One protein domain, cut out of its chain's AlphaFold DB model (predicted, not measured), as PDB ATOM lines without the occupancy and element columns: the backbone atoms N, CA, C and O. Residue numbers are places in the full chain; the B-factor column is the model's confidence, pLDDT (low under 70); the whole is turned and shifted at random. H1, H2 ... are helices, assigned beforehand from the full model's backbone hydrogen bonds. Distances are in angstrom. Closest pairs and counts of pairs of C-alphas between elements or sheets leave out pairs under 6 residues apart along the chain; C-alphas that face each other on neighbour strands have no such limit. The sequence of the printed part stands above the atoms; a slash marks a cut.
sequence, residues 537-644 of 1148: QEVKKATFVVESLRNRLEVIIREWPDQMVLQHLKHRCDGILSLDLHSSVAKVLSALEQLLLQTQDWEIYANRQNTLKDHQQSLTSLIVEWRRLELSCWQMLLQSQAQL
ATOM      1  N   GLN A 537     -35.028  -5.452  27.011       87.81
ATOM      2  CA  GLN A 537     -34.884  -4.391  28.014       87.81
ATOM      3  C   GLN A 537     -35.598  -4.733  29.320       87.81
ATOM      4  O   GLN A 537     -35.031  -4.568  30.400       87.81
ATOM      5  N   GLU A 538     -36.812  -5.272  29.232       89.75
ATOM      6  CA  GLU A 538     -37.537  -5.730  30.412       89.75
ATOM      7  C   GLU A 538     -36.853  -6.953  31.035       89.75
ATOM      8  O   GLU A 538     -36.539  -6.944  32.227       89.75
ATOM      9  N   VAL A 539     -36.493  -7.966  30.240       91.12
ATOM     10  CA  VAL A 539     -35.796  -9.170  30.737       91.12
ATOM     11  C   VAL A 539     -34.444  -8.826  31.392       91.12
ATOM     12  O   VAL A 539     -34.054  -9.450  32.387       91.12
ATOM     13  N   LYS A 540     -33.743  -7.783  30.928       90.62
ATOM     14  CA  LYS A 540     -32.543  -7.249  31.594       90.62
ATOM     15  C   LYS A 540     -32.833  -6.750  33.010       90.62
ATOM     16  O   LYS A 540     -32.086  -7.100  33.921       90.62
ATOM     17  N   LYS A 541     -33.922  -6.002  33.232       91.56
ATOM     18  CA  LYS A 541     -34.321  -5.558  34.585       91.56
ATOM     19  C   LYS A 541     -34.517  -6.751  35.521       91.56
ATOM     20  O   LYS A 541     -33.993  -6.746  36.632       91.56
ATOM     21  N   ALA A 542     -35.198  -7.799  35.050       92.69
ATOM     22  CA  ALA A 542     -35.373  -9.032  35.818       92.69
ATOM     23  C   ALA A 542     -34.043  -9.721  36.134       92.69
ATOM     24  O   ALA A 542     -33.845 -10.171  37.261       92.69
ATOM     25  N   THR A 543     -33.117  -9.750  35.171       91.56
ATOM     26  CA  THR A 543     -31.771 -10.310  35.367       91.56
ATOM     27  C   THR A 543     -31.069  -9.641  36.552       91.56
ATOM     28  O   THR A 543     -30.620 -10.341  37.456       91.56
ATOM     29  N   PHE A 544     -31.057  -8.304  36.611       92.25
ATOM     30  CA  PHE A 544     -30.415  -7.563  37.703       92.25
ATOM     31  C   PHE A 544     -31.079  -7.798  39.069       92.25
ATOM     32  O   PHE A 544     -30.385  -7.987  40.070       92.25
ATOM     33  N   VAL A 545     -32.416  -7.820  39.127       94.19
ATOM     34  CA  VAL A 545     -33.151  -8.056  40.384       94.19
ATOM     35  C   VAL A 545     -32.891  -9.470  40.921       94.19
ATOM     36  O   VAL A 545     -32.619  -9.641  42.113       94.19
ATOM     37  N   VAL A 546     -32.924 -10.487  40.051       94.06
ATOM     38  CA  VAL A 546     -32.680 -11.890  40.428       94.06
ATOM     39  C   VAL A 546     -31.218 -12.120  40.814       94.06
ATOM     40  O   VAL A 546     -30.951 -12.831  41.782       94.06
ATOM     41  N   GLU A 547     -30.266 -11.495  40.118       93.19
ATOM     42  CA  GLU A 547     -28.838 -11.585  40.446       93.19
ATOM     43  C   GLU A 547     -28.521 -10.946  41.808       93.19
ATOM     44  O   GLU A 547     -27.809 -11.545  42.615       93.19
ATOM     45  N   SER A 548     -29.121  -9.792  42.127       93.62
ATOM     46  CA  SER A 548     -29.002  -9.181  43.460       93.62
ATOM     47  C   SER A 548     -29.501 -10.124  44.559       93.62
ATOM     48  O   SER A 548     -28.809 -10.340  45.558       93.62
ATOM     49  N   LEU A 549     -30.670 -10.747  44.359       93.19
ATOM     50  CA  LEU A 549     -31.229 -11.710  45.313       93.19
ATOM     51  C   LEU A 549     -30.335 -12.949  45.452       93.19
ATOM     52  O   LEU A 549     -30.063 -13.386  46.569       93.19
ATOM     53  N   ARG A 550     -29.838 -13.496  44.339       94.25
ATOM     54  CA  ARG A 550     -28.900 -14.627  44.320       94.25
ATOM     55  C   ARG A 550     -27.638 -14.324  45.132       94.25
ATOM     56  O   ARG A 550     -27.255 -15.134  45.973       94.25
ATOM     57  N   ASN A 551     -27.027 -13.158  44.924       92.88
ATOM     58  CA  ASN A 551     -25.822 -12.741  45.645       92.88
ATOM     59  C   ASN A 551     -26.092 -12.596  47.147       92.88
ATOM     60  O   ASN A 551     -25.284 -13.021  47.974       92.88
ATOM     61  N   ARG A 552     -27.261 -12.062  47.521       93.00
ATOM     62  CA  ARG A 552     -27.674 -11.993  48.925       93.00
ATOM     63  C   ARG A 552     -27.876 -13.383  49.536       93.00
ATOM     64  O   ARG A 552     -27.419 -13.614  50.654       93.00
ATOM     65  N   LEU A 553     -28.510 -14.305  48.811       92.50
ATOM     66  CA  LEU A 553     -28.689 -15.693  49.244       92.50
ATOM     67  C   LEU A 553     -27.344 -16.401  49.436       92.50
ATOM     68  O   LEU A 553     -27.185 -17.106  50.423       92.50
ATOM     69  N   GLU A 554     -26.352 -16.180  48.568       92.69
ATOM     70  CA  GLU A 554     -25.008 -16.753  48.744       92.69
ATOM     71  C   GLU A 554     -24.339 -16.307  50.051       92.69
ATOM     72  O   GLU A 554     -23.678 -17.118  50.699       92.69
ATOM     73  N   VAL A 555     -24.538 -15.053  50.472       92.12
ATOM     74  CA  VAL A 555     -24.039 -14.563  51.768       92.12
ATOM     75  C   VAL A 555     -24.744 -15.272  52.926       92.12
ATOM     76  O   VAL A 555     -24.074 -15.767  53.826       92.12
ATOM     77  N   ILE A 556     -26.076 -15.386  52.884       90.19
ATOM     78  CA  ILE A 556     -26.852 -16.013  53.969       90.19
ATOM     79  C   ILE A 556     -26.583 -17.529  54.040       90.19
ATOM     80  O   ILE A 556     -26.466 -18.074  55.131       90.19
ATOM     81  N   ILE A 557     -26.413 -18.214  52.903       92.00
ATOM     82  CA  ILE A 557     -26.103 -19.656  52.844       92.00
ATOM     83  C   ILE A 557     -24.733 -19.968  53.462       92.00
ATOM     84  O   ILE A 557     -24.565 -21.035  54.041       92.00
ATOM     85  N   ARG A 558     -23.754 -19.054  53.382       91.25
ATOM     86  CA  ARG A 558     -22.459 -19.242  54.067       91.25
ATOM     87  C   ARG A 558     -22.608 -19.269  55.586       91.25
ATOM     88  O   ARG A 558     -21.864 -19.983  56.246       91.25
ATOM     89  N   GLU A 559     -23.548 -18.496  56.122       87.50
ATOM     90  CA  GLU A 559     -23.853 -18.468  57.556       87.50
ATOM     91  C   GLU A 559     -24.776 -19.625  57.976       87.50
ATOM     92  O   GLU A 559     -24.641 -20.140  59.083       87.50
ATOM     93  N   TRP A 560     -25.685 -20.054  57.091       85.94
ATOM     94  CA  TRP A 560     -26.706 -21.079  57.348       85.94
ATOM     95  C   TRP A 560     -26.698 -22.180  56.271       85.94
ATOM     96  O   TRP A 560     -27.662 -22.298  55.506       85.94
ATOM     97  N   PRO A 561     -25.630 -22.996  56.181       86.50
ATOM     98  CA  PRO A 561     -25.468 -23.969  55.098       86.50
ATOM     99  C   PRO A 561     -26.501 -25.102  55.142       86.50
ATOM    100  O   PRO A 561     -26.926 -25.566  54.086       86.50
ATOM    101  N   ASP A 562     -26.957 -25.501  56.332       86.62
ATOM    102  CA  ASP A 562     -27.888 -26.624  56.520       86.62
ATOM    103  C   ASP A 562     -29.337 -26.290  56.123       86.62
ATOM    104  O   ASP A 562     -30.194 -27.173  56.039       86.62
ATOM    105  N   GLN A 563     -29.638 -25.013  55.864       87.25
ATOM    106  CA  GLN A 563     -30.994 -24.593  55.550       87.25
ATOM    107  C   GLN A 563     -31.333 -24.799  54.070       87.25
ATOM    108  O   GLN A 563     -31.030 -23.975  53.202       87.25
ATOM    109  N   MET A 564     -32.087 -25.863  53.801       86.94
ATOM    110  CA  MET A 564     -32.486 -26.243  52.443       86.94
ATOM    111  C   MET A 564     -33.344 -25.200  51.714       86.94
ATOM    112  O   MET A 564     -33.235 -25.079  50.497       86.94
ATOM    113  N   VAL A 565     -34.152 -24.400  52.423       88.56
ATOM    114  CA  VAL A 565     -34.990 -23.346  51.808       88.56
ATOM    115  C   VAL A 565     -34.135 -22.323  51.055       88.56
ATOM    116  O   VAL A 565     -34.450 -21.965  49.921       88.56
ATOM    117  N   LEU A 566     -33.014 -21.898  51.644       89.12
ATOM    118  CA  LEU A 566     -32.098 -20.943  51.021       89.12
ATOM    119  C   LEU A 566     -31.398 -21.548  49.804       89.12
ATOM    120  O   LEU A 566     -31.262 -20.887  48.774       89.12
ATOM    121  N   GLN A 567     -31.000 -22.819  49.900       88.50
ATOM    122  CA  GLN A 567     -30.419 -23.536  48.771       88.50
ATOM    123  C   GLN A 567     -31.426 -23.661  47.622       88.50
ATOM    124  O   GLN A 567     -31.072 -23.366  46.483       88.50
ATOM    125  N   HIS A 568     -32.679 -24.031  47.897       88.94
ATOM    126  CA  HIS A 568     -33.733 -24.117  46.882       88.94
ATOM    127  C   HIS A 568     -34.020 -22.759  46.227       88.94
ATOM    128  O   HIS A 568     -34.135 -22.689  45.004       88.94
ATOM    129  N   LEU A 569     -34.071 -21.673  47.009       91.12
ATOM    130  CA  LEU A 569     -34.215 -20.314  46.476       91.12
ATOM    131  C   LEU A 569     -33.058 -19.949  45.543       91.12
ATOM    132  O   LEU A 569     -33.293 -19.449  44.444       91.12
ATOM    133  N   LYS A 570     -31.816 -20.264  45.931       91.25
ATOM    134  CA  LYS A 570     -30.644 -20.046  45.076       91.25
ATOM    135  C   LYS A 570     -30.741 -20.849  43.774       91.25
ATOM    136  O   LYS A 570     -30.575 -20.265  42.708       91.25
ATOM    137  N   HIS A 571     -31.069 -22.142  43.843       89.38
ATOM    138  CA  HIS A 571     -31.233 -22.991  42.654       89.38
ATOM    139  C   HIS A 571     -32.311 -22.449  41.708       89.38
ATOM    140  O   HIS A 571     -32.177 -22.549  40.489       89.38
ATOM    141  N   ARG A 572     -33.370 -21.832  42.243       88.81
ATOM    142  CA  ARG A 572     -34.406 -21.192  41.429       88.81
ATOM    143  C   ARG A 572     -33.947 -19.883  40.807       88.81
ATOM    144  O   ARG A 572     -34.232 -19.669  39.632       88.81
ATOM    145  N   CYS A 573     -33.182 -19.058  41.520       92.25
ATOM    146  CA  CYS A 573     -32.500 -17.920  40.902       92.25
ATOM    147  C   CYS A 573     -31.581 -18.383  39.757       92.25
ATOM    148  O   CYS A 573     -31.634 -17.813  38.672       92.25
ATOM    149  N   ASP A 574     -30.797 -19.447  39.964       90.75
ATOM    150  CA  ASP A 574     -29.926 -20.031  38.934       90.75
ATOM    151  C   ASP A 574     -30.736 -20.540  37.725       90.75
ATOM    152  O   ASP A 574     -30.364 -20.297  36.576       90.75
ATOM    153  N   GLY A 575     -31.880 -21.190  37.966       89.38
ATOM    154  CA  GLY A 575     -32.788 -21.643  36.911       89.38
ATOM    155  C   GLY A 575     -33.405 -20.491  36.110       89.38
ATOM    156  O   GLY A 575     -33.394 -20.542  34.882       89.38
ATOM    157  N   ILE A 576     -33.844 -19.413  36.765       90.06
ATOM    158  CA  ILE A 576     -34.365 -18.214  36.084       90.06
ATOM    159  C   ILE A 576     -33.268 -17.548  35.253       90.06
ATOM    160  O   ILE A 576     -33.484 -17.210  34.093       90.06
ATOM    161  N   LEU A 577     -32.059 -17.413  35.803       90.56
ATOM    162  CA  LEU A 577     -30.924 -16.856  35.070       90.56
ATOM    163  C   LEU A 577     -30.499 -17.755  33.891       90.56
ATOM    164  O   LEU A 577     -29.928 -17.262  32.915       90.56
ATOM    165  N   SER A 578     -30.806 -19.053  33.922       90.25
ATOM    166  CA  SER A 578     -30.545 -19.961  32.798       90.25
ATOM    167  C   SER A 578     -31.487 -19.778  31.598       90.25
ATOM    168  O   SER A 578     -31.183 -20.292  30.525       90.25
ATOM    169  N   LEU A 579     -32.583 -19.016  31.736       88.75
ATOM    170  CA  LEU A 579     -33.494 -18.708  30.627       88.75
ATOM    171  C   LEU A 579     -32.819 -17.851  29.540       88.75
ATOM    172  O   LEU A 579     -31.892 -17.078  29.810       88.75
ATOM    173  N   ASP A 580     -33.294 -17.976  28.297       87.62
ATOM    174  CA  ASP A 580     -32.824 -17.179  27.157       87.62
ATOM    175  C   ASP A 580     -33.236 -15.702  27.313       87.62
ATOM    176  O   ASP A 580     -34.339 -15.410  27.776       87.62
ATOM    177  N   LEU A 581     -32.363 -14.779  26.901       86.44
ATOM    178  CA  LEU A 581     -32.643 -13.340  26.820       86.44
ATOM    179  C   LEU A 581     -33.782 -13.018  25.846       86.44
ATOM    180  O   LEU A 581     -34.467 -12.017  26.039       86.44
ATOM    181  N   HIS A 582     -33.997 -13.865  24.838       87.19
ATOM    182  CA  HIS A 582     -35.112 -13.748  23.899       87.19
ATOM    183  C   HIS A 582     -36.409 -14.415  24.399       87.19
ATOM    184  O   HIS A 582     -37.370 -14.536  23.645       87.19
ATOM    185  N   SER A 583     -36.468 -14.856  25.663       88.31
ATOM    186  CA  SER A 583     -37.720 -15.348  26.256       88.31
ATOM    187  C   SER A 583     -38.754 -14.222  26.371       88.31
ATOM    188  O   SER A 583     -38.398 -13.083  26.681       88.31
ATOM    189  N   SER A 584     -40.038 -14.547  26.198       90.19
ATOM    190  CA  SER A 584     -41.116 -13.575  26.400       90.19
ATOM    191  C   SER A 584     -41.216 -13.124  27.857       90.19
ATOM    192  O   SER A 584     -40.894 -13.867  28.795       90.19
ATOM    193  N   VAL A 585     -41.692 -11.893  28.064       90.56
ATOM    194  CA  VAL A 585     -41.838 -11.319  29.412       90.56
ATOM    195  C   VAL A 585     -42.822 -12.138  30.245       90.56
ATOM    196  O   VAL A 585     -42.564 -12.369  31.424       90.56
ATOM    197  N   ALA A 586     -43.889 -12.666  29.637       88.94
ATOM    198  CA  ALA A 586     -44.842 -13.552  30.307       88.94
ATOM    199  C   ALA A 586     -44.180 -14.808  30.913       88.94
ATOM    200  O   ALA A 586     -44.481 -15.181  32.051       88.94
ATOM    201  N   LYS A 587     -43.234 -15.428  30.191       89.38
ATOM    202  CA  LYS A 587     -42.494 -16.606  30.670       89.38
ATOM    203  C   LYS A 587     -41.641 -16.280  31.891       89.38
ATOM    204  O   LYS A 587     -41.658 -17.019  32.875       89.38
ATOM    205  N   VAL A 588     -40.911 -15.164  31.843       90.94
ATOM    206  CA  VAL A 588     -40.064 -14.721  32.960       90.94
ATOM    207  C   VAL A 588     -40.925 -14.270  34.145       90.94
ATOM    208  O   VAL A 588     -40.604 -14.598  35.284       90.94
ATOM    209  N   LEU A 589     -42.052 -13.595  33.895       91.25
ATOM    210  CA  LEU A 589     -42.998 -13.141  34.919       91.25
ATOM    211  C   LEU A 589     -43.507 -14.305  35.776       91.25
ATOM    212  O   LEU A 589     -43.458 -14.214  37.001       91.25
ATOM    213  N   SER A 590     -43.935 -15.406  35.149       89.19
ATOM    214  CA  SER A 590     -44.385 -16.611  35.864       89.19
ATOM    215  C   SER A 590     -43.316 -17.129  36.834       89.19
ATOM    216  O   SER A 590     -43.596 -17.413  38.001       89.19
ATOM    217  N   ALA A 591     -42.059 -17.171  36.384       89.81
ATOM    218  CA  ALA A 591     -40.951 -17.630  37.209       89.81
ATOM    219  C   ALA A 591     -40.633 -16.660  38.369       89.81
ATOM    220  O   ALA A 591     -40.348 -17.107  39.482       89.81
ATOM    221  N   LEU A 592     -40.739 -15.341  38.150       91.38
ATOM    222  CA  LEU A 592     -40.578 -14.334  39.209       91.38
ATOM    223  C   LEU A 592     -41.692 -14.401  40.263       91.38
ATOM    224  O   LEU A 592     -41.414 -14.248  41.451       91.38
ATOM    225  N   GLU A 593     -42.939 -14.649  39.855       89.25
ATOM    226  CA  GLU A 593     -44.069 -14.802  40.782       89.25
ATOM    227  C   GLU A 593     -43.888 -16.020  41.698       89.25
ATOM    228  O   GLU A 593     -44.112 -15.922  42.908       89.25
ATOM    229  N   GLN A 594     -43.428 -17.150  41.149       87.81
ATOM    230  CA  GLN A 594     -43.093 -18.339  41.942       87.81
ATOM    231  C   GLN A 594     -41.931 -18.079  42.907       87.81
ATOM    232  O   GLN A 594     -41.995 -18.481  44.071       87.81
ATOM    233  N   LEU A 595     -40.888 -17.383  42.441       90.50
ATOM    234  CA  LEU A 595     -39.740 -17.022  43.270       90.50
ATOM    235  C   LEU A 595     -40.164 -16.131  44.443       90.50
ATOM    236  O   LEU A 595     -39.777 -16.393  45.580       90.50
ATOM    237  N   LEU A 596     -40.990 -15.108  44.193       90.06
ATOM    238  CA  LEU A 596     -41.478 -14.212  45.240       90.06
ATOM    239  C   LEU A 596     -42.246 -14.981  46.321       90.06
ATOM    240  O   LEU A 596     -41.975 -14.770  47.501       90.06
ATOM    241  N   LEU A 597     -43.146 -15.891  45.934       88.00
ATOM    242  CA  LEU A 597     -43.903 -16.727  46.873       88.00
ATOM    243  C   LEU A 597     -42.955 -17.486  47.811       88.00
ATOM    244  O   LEU A 597     -43.077 -17.395  49.025       88.00
ATOM    245  N   GLN A 598     -41.939 -18.144  47.263       86.38
ATOM    246  CA  GLN A 598     -41.014 -18.963  48.052       86.38
ATOM    247  C   GLN A 598     -40.073 -18.147  48.935       86.38
ATOM    248  O   GLN A 598     -39.613 -18.628  49.967       86.38
ATOM    249  N   THR A 599     -39.769 -16.897  48.568       89.44
ATOM    250  CA  THR A 599     -38.998 -16.029  49.473       89.44
ATOM    251  C   THR A 599     -39.783 -15.684  50.740       89.44
ATOM    252  O   THR A 599     -39.167 -15.428  51.774       89.44
ATOM    253  N   GLN A 600     -41.124 -15.692  50.693       85.94
ATOM    254  CA  GLN A 600     -41.959 -15.450  51.875       85.94
ATOM    255  C   GLN A 600     -41.810 -16.578  52.901       85.94
ATOM    256  O   GLN A 600     -41.787 -16.291  54.095       85.94
ATOM    257  N   ASP A 601     -41.608 -17.821  52.450       84.62
ATOM    258  CA  ASP A 601     -41.400 -18.976  53.333       84.62
ATOM    259  C   ASP A 601     -40.167 -18.796  54.233       84.62
ATOM    260  O   ASP A 601     -40.185 -19.177  55.403       84.62
ATOM    261  N   TRP A 602     -39.099 -18.173  53.720       87.69
ATOM    262  CA  TRP A 602     -37.909 -17.850  54.516       87.69
ATOM    263  C   TRP A 602     -38.138 -16.677  55.474       87.69
ATOM    264  O   TRP A 602     -37.683 -16.719  56.617       87.69
ATOM    265  N   GLU A 603     -38.867 -15.643  55.047       86.06
ATOM    266  CA  GLU A 603     -39.114 -14.447  55.868       86.06
ATOM    267  C   GLU A 603     -39.887 -14.724  57.155       86.06
ATOM    268  O   GLU A 603     -39.750 -13.979  58.124       86.06
ATOM    269  N   ILE A 604     -40.660 -15.810  57.200       83.94
ATOM    270  CA  ILE A 604     -41.343 -16.254  58.422       83.94
ATOM    271  C   ILE A 604     -40.327 -16.573  59.537       83.94
ATOM    272  O   ILE A 604     -40.622 -16.370  60.715       83.94
ATOM    273  N   TYR A 605     -39.126 -17.032  59.173       81.44
ATOM    274  CA  TYR A 605     -38.079 -17.472  60.101       81.44
ATOM    275  C   TYR A 605     -36.868 -16.524  60.156       81.44
ATOM    276  O   TYR A 605     -35.991 -16.691  61.007       81.44
ATOM    277  N   ALA A 606     -36.799 -15.529  59.268       83.19
ATOM    278  CA  ALA A 606     -35.668 -14.615  59.155       83.19
ATOM    279  C   ALA A 606     -35.631 -13.567  60.286       83.19
ATOM    280  O   ALA A 606     -36.646 -13.026  60.721       83.19
ATOM    281  N   ASN A 607     -34.421 -13.223  60.742       84.25
ATOM    282  CA  ASN A 607     -34.195 -12.103  61.658       84.25
ATOM    283  C   ASN A 607     -33.883 -10.803  60.880       84.25
ATOM    284  O   ASN A 607     -33.730 -10.805  59.659       84.25
ATOM    285  N   ARG A 608     -33.728  -9.671  61.584       80.00
ATOM    286  CA  ARG A 608     -33.430  -8.366  60.948       80.00
ATOM    287  C   ARG A 608     -32.138  -8.350  60.122       80.00
ATOM    288  O   ARG A 608     -32.031  -7.537  59.214       80.00
ATOM    289  N   GLN A 609     -31.164  -9.194  60.456       78.38
ATOM    290  CA  GLN A 609     -29.867  -9.237  59.779       78.38
ATOM    291  C   GLN A 609     -29.901 -10.104  58.517       78.38
ATOM    292  O   GLN A 609     -29.136  -9.823  57.604       78.38
ATOM    293  N   ASN A 610     -30.818 -11.079  58.427       83.75
ATOM    294  CA  ASN A 610     -30.902 -12.075  57.346       83.75
ATOM    295  C   ASN A 610     -32.214 -12.001  56.546       83.75
ATOM    296  O   ASN A 610     -32.619 -12.968  55.896       83.75
ATOM    297  N   THR A 611     -32.860 -10.833  56.578       88.75
ATOM    298  CA  THR A 611     -34.049 -10.518  55.779       88.75
ATOM    299  C   THR A 611     -33.698 -10.291  54.299       88.75
ATOM    300  O   THR A 611     -32.612  -9.820  53.944       88.75
ATOM    301  N   LEU A 612     -34.648 -10.648  53.445       90.56
ATOM    302  CA  LEU A 612     -34.732 -10.495  51.996       90.56
ATOM    303  C   LEU A 612     -35.772  -9.431  51.575       90.56
ATOM    304  O   LEU A 612     -35.976  -9.245  50.375       90.56
ATOM    305  N   LYS A 613     -36.412  -8.710  52.509       88.00
ATOM    306  CA  LYS A 613     -37.497  -7.742  52.233       88.00
ATOM    307  C   LYS A 613     -37.195  -6.717  51.139       88.00
ATOM    308  O   LYS A 613     -38.049  -6.488  50.288       88.00
ATOM    309  N   ASP A 614     -35.990  -6.153  51.105       89.00
ATOM    310  CA  ASP A 614     -35.605  -5.180  50.068       89.00
ATOM    311  C   ASP A 614     -35.624  -5.810  48.658       89.00
ATOM    312  O   ASP A 614     -36.054  -5.197  47.674       89.00
ATOM    313  N   HIS A 615     -35.229  -7.084  48.564       91.62
ATOM    314  CA  HIS A 615     -35.255  -7.854  47.321       91.62
ATOM    315  C   HIS A 615     -36.684  -8.287  46.961       91.62
ATOM    316  O   HIS A 615     -37.056  -8.237  45.791       91.62
ATOM    317  N   GLN A 616     -37.517  -8.635  47.951       89.81
ATOM    318  CA  GLN A 616     -38.949  -8.892  47.742       89.81
ATOM    319  C   GLN A 616     -39.683  -7.655  47.222       89.81
ATOM    320  O   GLN A 616     -40.521  -7.771  46.329       89.81
ATOM    321  N   GLN A 617     -39.362  -6.470  47.747       90.12
ATOM    322  CA  GLN A 617     -39.941  -5.212  47.286       90.12
ATOM    323  C   GLN A 617     -39.545  -4.924  45.834       90.12
ATOM    324  O   GLN A 617     -40.408  -4.554  45.042       90.12
ATOM    325  N   SER A 618     -38.282  -5.172  45.478       92.38
ATOM    326  CA  SER A 618     -37.778  -5.026  44.104       92.38
ATOM    327  C   SER A 618     -38.431  -6.015  43.124       92.38
ATOM    328  O   SER A 618     -38.802  -5.641  42.013       92.38
ATOM    329  N   LEU A 619     -38.636  -7.272  43.539       91.94
ATOM    330  CA  LEU A 619     -39.402  -8.259  42.765       91.94
ATOM    331  C   LEU A 619     -40.866  -7.829  42.605       91.94
ATOM    332  O   LEU A 619     -41.419  -7.897  41.511       91.94
ATOM    333  N   THR A 620     -41.484  -7.347  43.685       90.50
ATOM    334  CA  THR A 620     -42.885  -6.907  43.694       90.50
ATOM    335  C   THR A 620     -43.101  -5.712  42.768       90.50
ATOM    336  O   THR A 620     -44.058  -5.718  41.997       90.50
ATOM    337  N   SER A 621     -42.219  -4.706  42.792       91.00
ATOM    338  CA  SER A 621     -42.329  -3.551  41.893       91.00
ATOM    339  C   SER A 621     -42.231  -3.967  40.428       91.00
ATOM    340  O   SER A 621     -43.058  -3.534  39.629       91.00
ATOM    341  N   LEU A 622     -41.292  -4.859  40.093       92.44
ATOM    342  CA  LEU A 622     -41.117  -5.345  38.725       92.44
ATOM    343  C   LEU A 622     -42.326  -6.161  38.242       92.44
ATOM    344  O   LEU A 622     -42.815  -5.944  37.138       92.44
ATOM    345  N   ILE A 623     -42.862  -7.048  39.087       91.12
ATOM    346  CA  ILE A 623     -44.086  -7.805  38.784       91.12
ATOM    347  C   ILE A 623     -45.260  -6.849  38.526       91.12
ATOM    348  O   ILE A 623     -45.995  -7.021  37.556       91.12
ATOM    349  N   VAL A 624     -45.426  -5.807  39.348       87.75
ATOM    350  CA  VAL A 624     -46.488  -4.804  39.158       87.75
ATOM    351  C   VAL A 624     -46.301  -4.025  37.852       87.75
ATOM    352  O   VAL A 624     -47.279  -3.801  37.135       87.75
ATOM    353  N   GLU A 625     -45.074  -3.624  37.515       89.38
ATOM    354  CA  GLU A 625     -44.758  -2.967  36.239       89.38
ATOM    355  C   GLU A 625     -45.111  -3.856  35.040       89.38
ATOM    356  O   GLU A 625     -45.781  -3.400  34.113       89.38
ATOM    357  N   TRP A 626     -44.751  -5.139  35.080       91.06
ATOM    358  CA  TRP A 626     -45.037  -6.079  33.996       91.06
ATOM    359  C   TRP A 626     -46.514  -6.425  33.864       91.06
ATOM    360  O   TRP A 626     -47.006  -6.538  32.746       91.06
ATOM    361  N   ARG A 627     -47.262  -6.493  34.969       86.94
ATOM    362  CA  ARG A 627     -48.725  -6.627  34.915       86.94
ATOM    363  C   ARG A 627     -49.389  -5.396  34.282       86.94
ATOM    364  O   ARG A 627     -50.409  -5.527  33.609       86.94
ATOM    365  N   ARG A 628     -48.826  -4.191  34.452       83.38
ATOM    366  CA  ARG A 628     -49.301  -2.981  33.745       83.38
ATOM    367  C   ARG A 628     -48.948  -3.016  32.262       83.38
ATOM    368  O   ARG A 628     -49.784  -2.646  31.438       83.38
ATOM    369  N   LEU A 629     -47.740  -3.472  31.935       85.31
ATOM    370  CA  LEU A 629     -47.301  -3.658  30.556       85.31
ATOM    371  C   LEU A 629     -48.207  -4.659  29.826       85.31
ATOM    372  O   LEU A 629     -48.712  -4.338  28.754       85.31
ATOM    373  N   GLU A 630     -48.497  -5.807  30.440       85.94
ATOM    374  CA  GLU A 630     -49.425  -6.826  29.934       85.94
ATOM    375  C   GLU A 630     -50.779  -6.212  29.541       85.94
ATOM    376  O   GLU A 630     -51.241  -6.374  28.413       85.94
ATOM    377  N   LEU A 631     -51.370  -5.415  30.437       79.25
ATOM    378  CA  LEU A 631     -52.647  -4.733  30.209       79.25
ATOM    379  C   LEU A 631     -52.606  -3.710  29.069       79.25
ATOM    380  O   LEU A 631     -53.589  -3.558  28.341       79.25
ATOM    381  N   SER A 632     -51.477  -3.021  28.884       78.75
ATOM    382  CA  SER A 632     -51.306  -2.091  27.762       78.75
ATOM    383  C   SER A 632     -51.243  -2.797  26.399       78.75
ATOM    384  O   SER A 632     -51.576  -2.188  25.385       78.75
ATOM    385  N   CYS A 633     -50.913  -4.095  26.373       79.56
ATOM    386  CA  CYS A 633     -50.752  -4.879  25.145       79.56
ATOM    387  C   CYS A 633     -52.051  -5.562  24.667       79.56
ATOM    388  O   CYS A 633     -52.091  -6.115  23.572       79.56
ATOM    389  N   TRP A 634     -53.154  -5.511  25.425       78.44
ATOM    390  CA  TRP A 634     -54.390  -6.232  25.064       78.44
ATOM    391  C   TRP A 634     -55.082  -5.715  23.799       78.44
ATOM    392  O   TRP A 634     -55.697  -6.494  23.073       78.44
ATOM    393  N   GLN A 635     -54.977  -4.417  23.499       72.69
ATOM    394  CA  GLN A 635     -55.485  -3.882  22.226       72.69
ATOM    395  C   GLN A 635     -54.710  -4.463  21.035       72.69
ATOM    396  O   GLN A 635     -55.288  -4.726  19.979       72.69
ATOM    397  N   MET A 636     -53.419  -4.743  21.233       77.75
ATOM    398  CA  MET A 636     -52.566  -5.361  20.224       77.75
ATOM    399  C   MET A 636     -52.886  -6.844  20.034       77.75
ATOM    400  O   MET A 636     -52.765  -7.334  18.917       77.75
ATOM    401  N   LEU A 637     -53.397  -7.536  21.058       80.81
ATOM    402  CA  LEU A 637     -53.834  -8.931  20.938       80.81
ATOM    403  C   LEU A 637     -54.947  -9.098  19.891       80.81
ATOM    404  O   LEU A 637     -54.857  -9.975  19.034       80.81
ATOM    405  N   LEU A 638     -55.976  -8.240  19.905       83.50
ATOM    406  CA  LEU A 638     -57.043  -8.283  18.890       83.50
ATOM    407  C   LEU A 638     -56.502  -7.976  17.487       83.50
ATOM    408  O   LEU A 638     -56.915  -8.605  16.514       83.50
ATOM    409  N   GLN A 639     -55.554  -7.041  17.381       84.38
ATOM    410  CA  GLN A 639     -54.885  -6.720  16.122       84.38
ATOM    411  C   GLN A 639     -54.048  -7.901  15.596       84.38
ATOM    412  O   GLN A 639     -54.138  -8.219  14.411       84.38
ATOM    413  N   SER A 640     -53.293  -8.571  16.469       83.88
ATOM    414  CA  SER A 640     -52.515  -9.775  16.157       83.88
ATOM    415  C   SER A 640     -53.431 -10.905  15.675       83.88
ATOM    416  O   SER A 640     -53.223 -11.453  14.593       83.88
ATOM    417  N   GLN A 641     -54.535 -11.173  16.382       86.38
ATOM    418  CA  GLN A 641     -55.519 -12.176  15.958       86.38
ATOM    419  C   GLN A 641     -56.167 -11.834  14.607       86.38
ATOM    420  O   GLN A 641     -56.368 -12.727  13.785       86.38
ATOM    421  N   ALA A 642     -56.454 -10.553  14.341       87.81
ATOM    422  CA  ALA A 642     -56.961 -10.114  13.040       87.81
ATOM    423  C   ALA A 642     -55.947 -10.373  11.914       87.81
ATOM    424  O   ALA A 642     -56.322 -10.863  10.849       87.81
ATOM    425  N   GLN A 643     -54.664 -10.084  12.155       86.31
ATOM    426  CA  GLN A 643     -53.586 -10.335  11.197       86.31
ATOM    427  C   GLN A 643     -53.375 -11.830  10.949       86.31
ATOM    428  O   GLN A 643     -53.320 -12.240   9.795       86.31
ATOM    429  N   LEU A 644     -53.336 -12.656  11.998       85.81
ATOM    430  CA  LEU A 644     -53.231 -14.114  11.873       85.81
ATOM    431  C   LEU A 644     -54.385 -14.688  11.041       85.81
ATOM    432  O   LEU A 644     -54.164 -15.469  10.114       85.81
TER     433      LEU A 644
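AT A GLANCE: This is residues 537 to 644 of the 1148 residues of an uncharacterized protein of Piloderma croceum (strain F 1598) (UniProt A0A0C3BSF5). Four helices, H1 to H4, run up and down side by side in a bundle, and a short fifth helix, H5, sticks out past the end of H4. This arm, residues 631 to 644, of which 634 to 644 belong to H5, adds to the length of the whole; the body without it spans 37 by 23 by 17 A. The printed part has 108 residues with five named helices, in the order H1 H2 H3 H4 H5, and no named strand; the class is all helix. The whole is only just loose, close to compact, with a radius of gyration of the C-alphas of 16.1 A, and spans 56 by 24 by 19 A.

HOW THE PARTS SIT: H1, residues 537 to 559, H2, residues 564 to 577, H3, residues 585 to 603, and H4, residues 613 to 632, form an up and down bundle, each helix running against the one before it. H1 and H2 are a helical hairpin and touch at a shallow tilt of 26 degrees, their closest C-alphas, those of Arg 550 and Lys 570, 5.7 A apart. H2 and H3 form a second hairpin at a shallow tilt of 16 degrees; their closest C-alphas, those of Ile 576 and Ala 591, are 6.7 A apart. H3 and H4 form a third at a shallow tilt of 28 degrees, with the closest C-alphas, those of Leu 596 and Gln 616, 6.4 A apart. H1 touches H4, opposite ways at a shallow tilt of 20 degrees, with residues 541 to 549 alone; the closest C-alphas, those of Leu 549 and His 615, are 5.9 A apart. H1 touches H3, the same way at a shallow tilt of 24 degrees, with residues 538 to 542 alone; the closest C-alphas, those of Val 539 and Val 585, are 6.5 A apart. H2 and H4 are apart. H5, residues 634 to 644, meets H4 only through their link and is apart from H1, H2 and H3. In H2 and H4 every O i to N i+4 pair is within hydrogen-bond range; in H1 18 of 19 are, in H3 12 of 15 and in H5 6 of 7.

IN THESE COORDINATES: H1 begins at C-alpha 537, at (-34.884, -4.391, 28.014), and is 34.5 A long. H2 is 19.8 A long and H3 26.8 A. H4 begins at C-alpha 613, at (-37.497, -7.742, 52.233), and is 28.7 A long. H5, 15.4 A long, ends at C-alpha 644, at (-53.231, -14.114, 11.873).

THE WHOLE: The two C-alphas farthest apart, those of Glu 559 and Ala 642, are 56.1 A from each other. The printed part has no cut and no long link. The mean pLDDT of the printed part is 88.2, and no printed residue is under 70.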